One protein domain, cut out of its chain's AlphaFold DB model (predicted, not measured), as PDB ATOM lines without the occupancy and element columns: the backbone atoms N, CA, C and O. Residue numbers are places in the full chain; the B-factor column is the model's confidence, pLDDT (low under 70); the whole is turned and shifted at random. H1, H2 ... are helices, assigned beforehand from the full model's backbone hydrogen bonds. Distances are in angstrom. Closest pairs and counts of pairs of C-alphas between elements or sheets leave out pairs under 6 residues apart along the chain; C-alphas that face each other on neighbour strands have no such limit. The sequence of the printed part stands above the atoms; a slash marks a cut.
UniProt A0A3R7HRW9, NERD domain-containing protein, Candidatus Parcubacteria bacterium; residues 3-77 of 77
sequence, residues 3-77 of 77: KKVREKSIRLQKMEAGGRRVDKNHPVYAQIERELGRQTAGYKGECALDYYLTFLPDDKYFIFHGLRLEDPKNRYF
ATOM      1  N   LYS A   3      45.185  86.644  95.344       92.12
ATOM      2  CA  LYS A   3      43.866  87.121  94.894       92.12
ATOM      3  C   LYS A   3      42.855  87.239  96.028       92.12
ATOM      4  O   LYS A   3      41.960  88.072  95.954       92.12
ATOM      5  N   LYS A   4      43.012  86.442  97.086       92.25
ATOM      6  CA  LYS A   4      42.246  86.570  98.330       92.25
ATOM      7  C   LYS A   4      43.210  86.680  99.498       92.25
ATOM      8  O   LYS A   4      43.916  85.719  99.801       92.25
ATOM      9  N   VAL A   5      43.229  87.855 100.120       92.19
ATOM     10  CA  VAL A   5      44.103  88.174 101.252       92.19
ATOM     11  C   VAL A   5      43.675  87.377 102.485       92.19
ATOM     12  O   VAL A   5      42.496  87.079 102.676       92.19
ATOM     13  N   ARG A   6      44.650  87.002 103.316       93.12
ATOM     14  CA  ARG A   6      44.401  86.344 104.598       93.12
ATOM     15  C   ARG A   6      43.792  87.331 105.587       93.12
ATOM     16  O   ARG A   6      44.350  88.394 105.840       93.12
ATOM     17  N   GLU A   7      42.716  86.919 106.237       93.75
ATOM     18  CA  GLU A   7      42.098  87.662 107.332       93.75
ATOM     19  C   GLU A   7      42.341  86.952 108.662       93.75
ATOM     20  O   GLU A   7      42.577  85.741 108.716       93.75
ATOM     21  N   LYS A   8      42.277  87.700 109.765       95.00
ATOM     22  CA  LYS A   8      42.260  87.080 111.092       95.00
ATOM     23  C   LYS A   8      40.983  86.260 111.240       95.00
ATOM     24  O   LYS A   8      39.895  86.749 110.945       95.00
ATOM     25  N   SER A   9      41.099  85.045 111.768       93.75
ATOM     26  CA  SER A   9      39.920  84.230 112.059       93.75
ATOM     27  C   SER A   9      38.999  84.931 113.065       93.75
ATOM     28  O   SER A   9      39.461  85.612 113.986       93.75
ATOM     29  N   ILE A  10      37.687  84.696 112.956       94.25
ATOM     30  CA  ILE A  10      36.696  85.196 113.929       94.25
ATOM     31  C   ILE A  10      37.070  84.763 115.354       94.25
ATOM     32  O   ILE A  10      36.866  85.501 116.316       94.25
ATOM     33  N   ARG A  11      37.653  83.567 115.506       94.38
ATOM     34  CA  ARG A  11      38.149  83.078 116.795       94.38
ATOM     35  C   ARG A  11      39.248  83.984 117.351       94.38
ATOM     36  O   ARG A  11      39.147  84.380 118.508       94.38
ATOM     37  N   LEU A  12      40.261  84.320 116.550       96.75
ATOM     38  CA  LEU A  12      41.334  85.226 116.967       96.75
ATOM     39  C   LEU A  12      40.772  86.608 117.326       96.75
ATOM     40  O   LEU A  12      41.066  87.117 118.403       96.75
ATOM     41  N   GLN A  13      39.881  87.161 116.501       97.25
ATOM     42  CA  GLN A  13      39.228  88.448 116.772       97.25
ATOM     43  C   GLN A  13      38.436  88.443 118.092       97.25
ATOM     44  O   GLN A  13      38.498  89.402 118.863       97.25
ATOM     45  N   LYS A  14      37.719  87.350 118.393       95.50
ATOM     46  CA  LYS A  14      37.005  87.173 119.669       95.50
ATOM     47  C   LYS A  14      37.964  87.113 120.859       95.50
ATOM     48  O   LYS A  14      37.678  87.736 121.876       95.50
ATOM     49  N   MET A  15      39.096  86.415 120.733       95.75
ATOM     50  CA  MET A  15      40.106  86.347 121.798       95.75
ATOM     51  C   MET A  15      40.780  87.702 122.030       95.75
ATOM     52  O   MET A  15      40.928  88.116 123.175       95.75
ATOM     53  N   GLU A  16      41.105  88.439 120.965       97.06
ATOM     54  CA  GLU A  16      41.628  89.808 121.058       97.06
ATOM     55  C   GLU A  16      40.631  90.741 121.757       97.06
ATOM     56  O   GLU A  16      41.013  91.545 122.605       97.06
ATOM     57  N   ALA A  17      39.341  90.638 121.420       96.94
ATOM     58  CA  ALA A  17      38.295  91.410 122.081       96.94
ATOM     59  C   ALA A  17      38.133  91.017 123.558       96.94
ATOM     60  O   ALA A  17      37.979  91.897 124.401       96.94
ATOM     61  N   GLY A  18      38.197  89.719 123.870       95.69
ATOM     62  CA  GLY A  18      38.170  89.204 125.238       95.69
ATOM     63  C   GLY A  18      39.329  89.742 126.073       95.69
ATOM     64  O   GLY A  18      39.094  90.298 127.140       95.69
ATOM     65  N   GLY A  19      40.556  89.683 125.550       95.62
ATOM     66  CA  GLY A  19      41.749  90.171 126.248       95.62
ATOM     67  C   GLY A  19      41.731  91.677 126.530       95.62
ATOM     68  O   GLY A  19      42.331  92.120 127.502       95.62
ATOM     69  N   ARG A  20      41.012  92.471 125.723       96.81
ATOM     70  CA  ARG A  20      40.816  93.910 125.980       96.81
ATOM     71  C   ARG A  20      39.720  94.218 127.000       96.81
ATOM     72  O   ARG A  20      39.760  95.282 127.603       96.81
ATOM     73  N   ARG A  21      38.700  93.362 127.116       96.88
ATOM     74  CA  ARG A  21      37.470  93.655 127.880       96.88
ATOM     75  C   ARG A  21      37.409  92.973 129.240       96.88
ATOM     76  O   ARG A  21      36.692  93.450 130.110       96.88
ATOM     77  N   VAL A  22      38.087  91.842 129.400       96.75
ATOM     78  CA  VAL A  22      38.095  91.082 130.651       96.75
ATOM     79  C   VAL A  22      39.170  91.645 131.571       96.75
ATOM     80  O   VAL A  22      40.307  91.841 131.146       96.75
ATOM     81  N   ASP A  23      38.804  91.892 132.829       96.62
ATOM     82  CA  ASP A  23      39.748  92.332 133.856       96.62
ATOM     83  C   ASP A  23      40.870  91.301 134.039       96.62
ATOM     84  O   ASP A  23      40.624  90.093 134.050       96.62
ATOM     85  N   LYS A  24      42.105  91.775 134.207       95.62
ATOM     86  CA  LYS A  24      43.287  90.913 134.339       95.62
ATOM     87  C   LYS A  24      43.243  90.006 135.570       95.62
ATOM     88  O   LYS A  24      43.833  88.932 135.544       95.62
ATOM     89  N   ASN A  25      42.538  90.416 136.622       96.94
ATOM     90  CA  ASN A  25      42.374  89.635 137.847       96.94
ATOM     91  C   ASN A  25      41.244  88.604 137.743       96.94
ATOM     92  O   ASN A  25      41.086  87.766 138.630       96.94
ATOM     93  N   HIS A  26      40.432  88.650 136.683       97.44
ATOM     94  CA  HIS A  26      39.361  87.685 136.504       97.44
ATOM     95  C   HIS A  26      39.951  86.285 136.227       97.44
ATOM     96  O   HIS A  26      40.810  86.157 135.351       97.44
ATOM     97  N   PRO A  27      39.454  85.200 136.859       96.94
ATOM     98  CA  PRO A  27      40.032  83.854 136.724       96.94
ATOM     99  C   PRO A  27      40.172  83.347 135.278       96.94
ATOM    100  O   PRO A  27      41.093  82.605 134.946       96.94
ATOM    101  N   VAL A  28      39.266  83.769 134.390       96.12
ATOM    102  CA  VAL A  28      39.277  83.388 132.964       96.12
ATOM    103  C   VAL A  28      40.354  84.100 132.131       96.12
ATOM    104  O   VAL A  28      40.648  83.660 131.019       96.12
ATOM    105  N   TYR A  29      40.946  85.194 132.626       96.94
ATOM    106  CA  TYR A  29      41.883  86.006 131.848       96.94
ATOM    107  C   TYR A  29      43.107  85.191 131.412       96.94
ATOM    108  O   TYR A  29      43.466  85.208 130.237       96.94
ATOM    109  N   ALA A  30      43.668  84.379 132.314       96.44
ATOM    110  CA  ALA A  30      44.803  83.504 132.009       96.44
ATOM    111  C   ALA A  30      44.505  82.525 130.855       96.44
ATOM    112  O   ALA A  30      45.370  82.223 130.029       96.44
ATOM    113  N   GLN A  31      43.263  82.042 130.753       96.62
ATOM    114  CA  GLN A  31      42.843  81.192 129.639       96.62
ATOM    115  C   GLN A  31      42.751  81.980 128.328       96.62
ATOM    116  O   GLN A  31      43.204  81.484 127.295       96.62
ATOM    117  N   ILE A  32      42.174  83.186 128.364       96.50
ATOM    118  CA  ILE A  32      42.064  84.065 127.192       96.50
ATOM    119  C   ILE A  32      43.454  84.421 126.669       96.50
ATOM    120  O   ILE A  32      43.693  84.303 125.470       96.50
ATOM    121  N   GLU A  33      44.375  84.806 127.549       96.75
ATOM    122  CA  GLU A  33      45.741  85.178 127.188       96.75
ATOM    123  C   GLU A  33      46.489  84.015 126.524       96.75
ATOM    124  O   GLU A  33      47.066  84.174 125.446       96.75
ATOM    125  N   ARG A  34      46.402  82.810 127.104       97.06
ATOM    126  CA  ARG A  34      47.008  81.601 126.532       97.06
ATOM    127  C   ARG A  34      46.452  81.271 125.146       97.06
ATOM    128  O   ARG A  34      47.211  80.966 124.224       97.06
ATOM    129  N   GLU A  35      45.130  81.317 124.980       96.19
ATOM    130  CA  GLU A  35      44.490  81.067 123.683       96.19
ATOM    131  C   GLU A  35      44.838  82.153 122.661       96.19
ATOM    132  O   GLU A  35      45.151  81.830 121.514       96.19
ATOM    133  N   LEU A  36      44.851  83.424 123.070       97.31
ATOM    134  CA  LEU A  36      45.256  84.540 122.223       97.31
ATOM    135  C   LEU A  36      46.698  84.367 121.737       97.31
ATOM    136  O   LEU A  36      46.952  84.508 120.540       97.31
ATOM    137  N   GLY A  37      47.622  83.997 122.628       97.25
ATOM    138  CA  GLY A  37      49.011  83.703 122.279       97.25
ATOM    139  C   GLY A  37      49.116  82.591 121.234       97.25
ATOM    140  O   GLY A  37      49.745  82.782 120.190       97.25
ATOM    141  N   ARG A  38      48.419  81.466 121.451       97.00
ATOM    142  CA  ARG A  38      48.408  80.334 120.508       97.00
ATOM    143  C   ARG A  38      47.861  80.723 119.133       97.00
ATOM    144  O   ARG A  38      48.473  80.405 118.117       97.00
ATOM    145  N   GLN A  39      46.715  81.402 119.092       96.81
ATOM    146  CA  GLN A  39      46.082  81.815 117.835       96.81
ATOM    147  C   GLN A  39      46.931  82.852 117.088       96.81
ATOM    148  O   GLN A  39      47.067  82.781 115.868       96.81
ATOM    149  N   THR A  40      47.549  83.783 117.818       97.31
ATOM    150  CA  THR A  40      48.427  84.806 117.238       97.31
ATOM    151  C   THR A  40      49.690  84.188 116.646       97.31
ATOM    152  O   THR A  40      50.097  84.580 115.555       97.31
ATOM    153  N   ALA A  41      50.299  83.214 117.330       97.38
ATOM    154  CA  ALA A  41      51.469  82.502 116.821       97.38
ATOM    155  C   ALA A  41      51.157  81.770 115.505       97.38
ATOM    156  O   ALA A  41      51.911  81.910 114.545       97.38
ATOM    157  N   GLY A  42      50.014  81.077 115.430       96.00
ATOM    158  CA  GLY A  42      49.558  80.426 114.197       96.00
ATOM    159  C   GLY A  42      49.357  81.419 113.050       96.00
ATOM    160  O   GLY A  42      49.949  81.257 111.988       96.00
ATOM    161  N   TYR A  43      48.609  82.502 113.293       96.94
ATOM    162  CA  TYR A  43      48.369  83.541 112.284       96.94
ATOM    163  C   TYR A  43      49.672  84.176 111.774       96.94
ATOM    164  O   TYR A  43      49.851  84.340 110.570       96.94
ATOM    165  N   LYS A  44      50.616  84.486 112.674       96.94
ATOM    166  CA  LYS A  44      51.937  85.009 112.295       96.94
ATOM    167  C   LYS A  44      52.751  84.001 111.485       96.94
ATOM    168  O   LYS A  44      53.422  84.408 110.543       96.94
ATOM    169  N   GLY A  45      52.683  82.716 111.835       96.44
ATOM    170  CA  GLY A  45      53.329  81.645 111.078       96.44
ATOM    171  C   GLY A  45      52.804  81.562 109.647       96.44
ATOM    172  O   GLY A  45      53.592  81.502 108.709       96.44
ATOM    173  N   GLU A  46      51.486  81.658 109.464       95.19
ATOM    174  CA  GLU A  46      50.908  81.724 108.123       95.19
ATOM    175  C   GLU A  46      51.339  82.988 107.370       95.19
ATOM    176  O   GLU A  46      51.717  82.889 106.208       95.19
ATOM    177  N   CYS A  47      51.329  84.162 108.011       95.06
ATOM    178  CA  CYS A  47      51.817  85.410 107.409       95.06
ATOM    179  C   CYS A  47      53.285  85.330 106.979       95.06
ATOM    180  O   CYS A  47      53.648  85.881 105.946       95.06
ATOM    181  N   ALA A  48      54.133  84.626 107.729       95.88
ATOM    182  CA  ALA A  48      55.535  84.452 107.364       95.88
ATOM    183  C   ALA A  48      55.717  83.675 106.046       95.88
ATOM    184  O   ALA A  48      56.727  83.860 105.367       95.88
ATOM    185  N   LEU A  49      54.740  82.850 105.644       93.75
ATOM    186  CA  LEU A  49      54.772  82.165 104.350       93.75
ATOM    187  C   LEU A  49      54.622  83.122 103.170       93.75
ATOM    188  O   LEU A  49      55.090  82.791 102.084       93.75
ATOM    189  N   ASP A  50      54.027  84.301 103.371       91.94
ATOM    190  CA  ASP A  50      53.797  85.261 102.291       91.94
ATOM    191  C   ASP A  50      55.121  85.647 101.623       91.94
ATOM    192  O   ASP A  50      55.178  85.710 100.401       91.94
ATOM    193  N   TYR A  51      56.205  85.775 102.399       93.38
ATOM    194  CA  TYR A  51      57.553  85.992 101.867       93.38
ATOM    195  C   TYR A  51      57.948  84.915 100.851       93.38
ATOM    196  O   TYR A  51      58.292  85.232  99.718       93.38
ATOM    197  N   TYR A  52      57.838  83.637 101.210       93.81
ATOM    198  CA  TYR A  52      58.212  82.541 100.314       93.81
ATOM    199  C   TYR A  52      57.293  82.428  99.098       93.81
ATOM    200  O   TYR A  52      57.732  82.055  98.012       93.81
ATOM    201  N   LEU A  53      56.018  82.780  99.261       92.38
ATOM    202  CA  LEU A  53      55.046  82.772  98.176       92.38
ATOM    203  C   LEU A  53      55.332  83.845  97.116       92.38
ATOM    204  O   LEU A  53      54.923  83.662  95.970       92.38
ATOM    205  N   THR A  54      56.071  84.912  97.451       91.00
ATOM    206  CA  THR A  54      56.516  85.908  96.456       91.00
ATOM    207  C   THR A  54      57.523  85.356  95.445       91.00
ATOM    208  O   THR A  54      57.706  85.954  94.392       91.00
ATOM    209  N   PHE A  55      58.147  84.203  95.714       94.00
ATOM    210  CA  PHE A  55      59.061  83.557  94.765       94.00
ATOM    211  C   PHE A  55      58.348  82.758  93.666       94.00
ATOM    212  O   PHE A  55      58.999  82.283  92.735       94.00
ATOM    213  N   LEU A  56      57.029  82.570  93.763       93.62
ATOM    214  CA  LEU A  56      56.266  81.872  92.735       93.62
ATOM    215  C   LEU A  56      56.048  82.776  91.505       93.62
ATOM    216  O   LEU A  56      55.741  83.953  91.675       93.62
ATOM    217  N   PRO A  57      56.124  82.238  90.271       93.81
ATOM    218  CA  PRO A  57      55.809  82.998  89.063       93.81
ATOM    219  C   PRO A  57      54.378  83.555  89.085       93.81
ATOM    220  O   PRO A  57      53.402  82.806  89.218       93.81
ATOM    221  N   ASP A  58      54.243  84.873  88.948       87.81
ATOM    222  CA  ASP A  58      52.964  85.569  89.120       87.81
ATOM    223  C   ASP A  58      51.931  85.294  88.023       87.81
ATOM    224  O   ASP A  58      50.729  85.432  88.264       87.81
ATOM    225  N   ASP A  59      52.396  84.879  86.848       90.88
ATOM    226  CA  ASP A  59      51.608  84.535  85.667       90.88
ATOM    227  C   ASP A  59      51.013  83.119  85.725       90.88
ATOM    228  O   ASP A  59      50.053  82.825  85.013       90.88
ATOM    229  N   LYS A  60      51.551  82.244  86.585       94.19
ATOM    230  CA  LYS A  60      51.152  80.827  86.662       94.19
ATOM    231  C   LYS A  60      50.256  80.487  87.842       94.19
ATOM    232  O   LYS A  60      49.544  79.486  87.786       94.19
ATOM    233  N   TYR A  61      50.296  81.280  88.911       93.44
ATOM    234  CA  TYR A  61      49.653  80.914  90.172       93.44
ATOM    235  C   TYR A  61      48.744  82.009  90.724       93.44
ATOM    236  O   TYR A  61      49.110  83.184  90.831       93.44
ATOM    237  N   PHE A  62      47.576  81.582  91.201       93.19
ATOM    238  CA  PHE A  62      46.710  82.383  92.056       93.19
ATOM    239  C   PHE A  62      46.711  81.823  93.469       93.19
ATOM    240  O   PHE A  62      46.527  80.626  93.678       93.19
ATOM    241  N   ILE A  63      46.904  82.710  94.442       92.94
ATOM    242  CA  ILE A  63      46.929  82.335  95.853       92.94
ATOM    243  C   ILE A  63      45.652  82.854  96.503       92.94
ATOM    244  O   ILE A  63      45.355  84.051  96.459       92.94
ATOM    245  N   PHE A  64      44.896  81.942  97.108       93.50
ATOM    246  CA  PHE A  64      43.654  82.248  97.803       93.50
ATOM    247  C   PHE A  64      43.738  81.744  99.244       93.50
ATOM    248  O   PHE A  64      43.692  80.540  99.491       93.50
ATOM    249  N   HIS A  65      43.850  82.655 100.210       92.38
ATOM    250  CA  HIS A  65      43.938  82.270 101.617       92.38
ATOM    251  C   HIS A  65      42.562  81.951 102.212       92.38
ATOM    252  O   HIS A  65      41.566  82.625 101.929       92.38
ATOM    253  N   GLY A  66      42.508  80.929 103.071       88.88
ATOM    254  CA  GLY A  66      41.300  80.546 103.805       88.88
ATOM    255  C   GLY A  66      40.113  80.233 102.894       88.88
ATOM    256  O   GLY A  66      39.005  80.708 103.153       88.88
ATOM    257  N   LEU A  67      40.350  79.556 101.764       90.62
ATOM    258  CA  LEU A  67      39.257  79.024 100.955       90.62
ATOM    259  C   LEU A  67      38.422  78.080 101.817       90.62
ATOM    260  O   LEU A  67      38.976  77.281 102.561       90.62
ATOM    261  N   ARG A  68      37.102  78.224 101.714       89.19
ATOM    262  CA  ARG A  68      36.135  77.330 102.337       89.19
ATOM    263  C   ARG A  68      35.396  76.640 101.205       89.19
ATOM    264  O   ARG A  68      34.474  77.226 100.641       89.19
ATOM    265  N   LEU A  69      35.889  75.481 100.801       91.56
ATOM    266  CA  LEU A  69      35.410  74.793  99.608       91.56
ATOM    267  C   LEU A  69      34.340  73.786  99.991       91.56
ATOM    268  O   LEU A  69      34.474  73.071 100.981       91.56
ATOM    269  N   GLU A  70      33.272  73.759  99.204       95.75
ATOM    270  CA  GLU A  70      32.221  72.766  99.348       95.75
ATOM    271  C   GLU A  70      32.648  71.448  98.695       95.75
ATOM    272  O   GLU A  70      33.216  71.430  97.602       95.75
ATOM    273  N   ASP A  71      32.389  70.338  99.376       93.56
ATOM    274  CA  ASP A  71      32.566  69.000  98.834       93.56
ATOM    275  C   ASP A  71      31.256  68.476  98.209       93.56
ATOM    276  O   ASP A  71      30.180  69.028  98.446       93.56
ATOM    277  N   PRO A  72      31.290  67.358  97.458       95.88
ATOM    278  CA  PRO A  72      30.087  66.788  96.840       95.88
ATOM    279  C   PRO A  72      28.985  66.355  97.822       95.88
ATOM    280  O   PRO A  72      27.904  65.958  97.396       95.88
ATOM    281  N   LYS A  73      29.258  66.364  99.132       95.94
ATOM    282  CA  LYS A  73      28.311  66.032 100.202       95.94
ATOM    283  C   LYS A  73      27.799  67.288 100.920       95.94
ATOM    284  O   LYS A  73      27.239  67.158 102.008       95.94
ATOM    285  N   ASN A  74      27.980  68.476 100.337       92.50
ATOM    286  CA  ASN A  74      27.597  69.774 100.901       92.50
ATOM    287  C   ASN A  74      28.279  70.081 102.250       92.50
ATOM    288  O   ASN A  74      27.705  70.717 103.140       92.50
ATOM    289  N   ARG A  75      29.503  69.580 102.449       92.06
ATOM    290  CA  ARG A  75      30.355  69.909 103.601       92.06
ATOM    291  C   ARG A  75      31.397  70.921 103.171       92.06
ATOM    292  O   ARG A  75      31.774  70.960 102.012       92.06
ATOM    293  N   TYR A  76      31.915  71.686 104.121       89.69
ATOM    294  CA  TYR A  76      32.926  72.696 103.839       89.69
ATOM    295  C   TYR A  76      34.241  72.356 104.534       89.69
ATOM    296  O   TYR A  76      34.220  72.034 105.725       89.69
ATOM    297  N   PHE A  77      35.351  72.466 103.808       76.25
ATOM    298  CA  PHE A  77      36.717  72.350 104.325       76.25
ATOM    299  C   PHE A  77      37.501  73.641 104.099       76.25
ATOM    300  O   PHE A  77      37.198  74.348 103.109       76.25
TER     301      PHE A  77
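This is residues 3 to 77 of the 77 residues of the protein "NERD domain-containing protein" of Candidatus Parcubacteria bacterium (UniProt A0A3R7HRW9). A long helix, H2, has a shorter helix, H1, packed slantwise on its first half; after H2 the chain loops out, folds back and ends in a tail whose residues 70 to 75 stick out. The printed part has 75 residues, with two named helices, H1 then H2, and no named strand; it is all helix by class, though only 37 residues are in named elements. It is only just loose, close to extended, with a radius of gyration of the C-alphas of 16.9 A and spans of 53 by 35 by 15 A.

H2, residues 29 to 53, is 36.3 A long, from C-alpha 29 at (41.883, 86.006, 131.848) to C-alpha 53 at (55.046, 82.772, 98.176). H1, residues 10 to 21, is 16.3 A long and begins at C-alpha 10 (36.696, 85.196, 113.929).

H2 touches H1 with residues 29 to 40 alone; the closest C-alphas, of Met 15 and Leu 36, are 5.5 A apart. They run opposite ways at a steep tilt of 45 degrees. Every O i to N i+4 pair is within hydrogen-bond range in H1, and 17 of 21 in H2.

The C-alphas farthest apart, of Asn 25 and Asp 59, are 53.2 A apart. The printed part has no cut, and the link from H1 to H2 is short. Residues 54 to 60 and 70 to 75 stand free. No printed residue has pLDDT under 70.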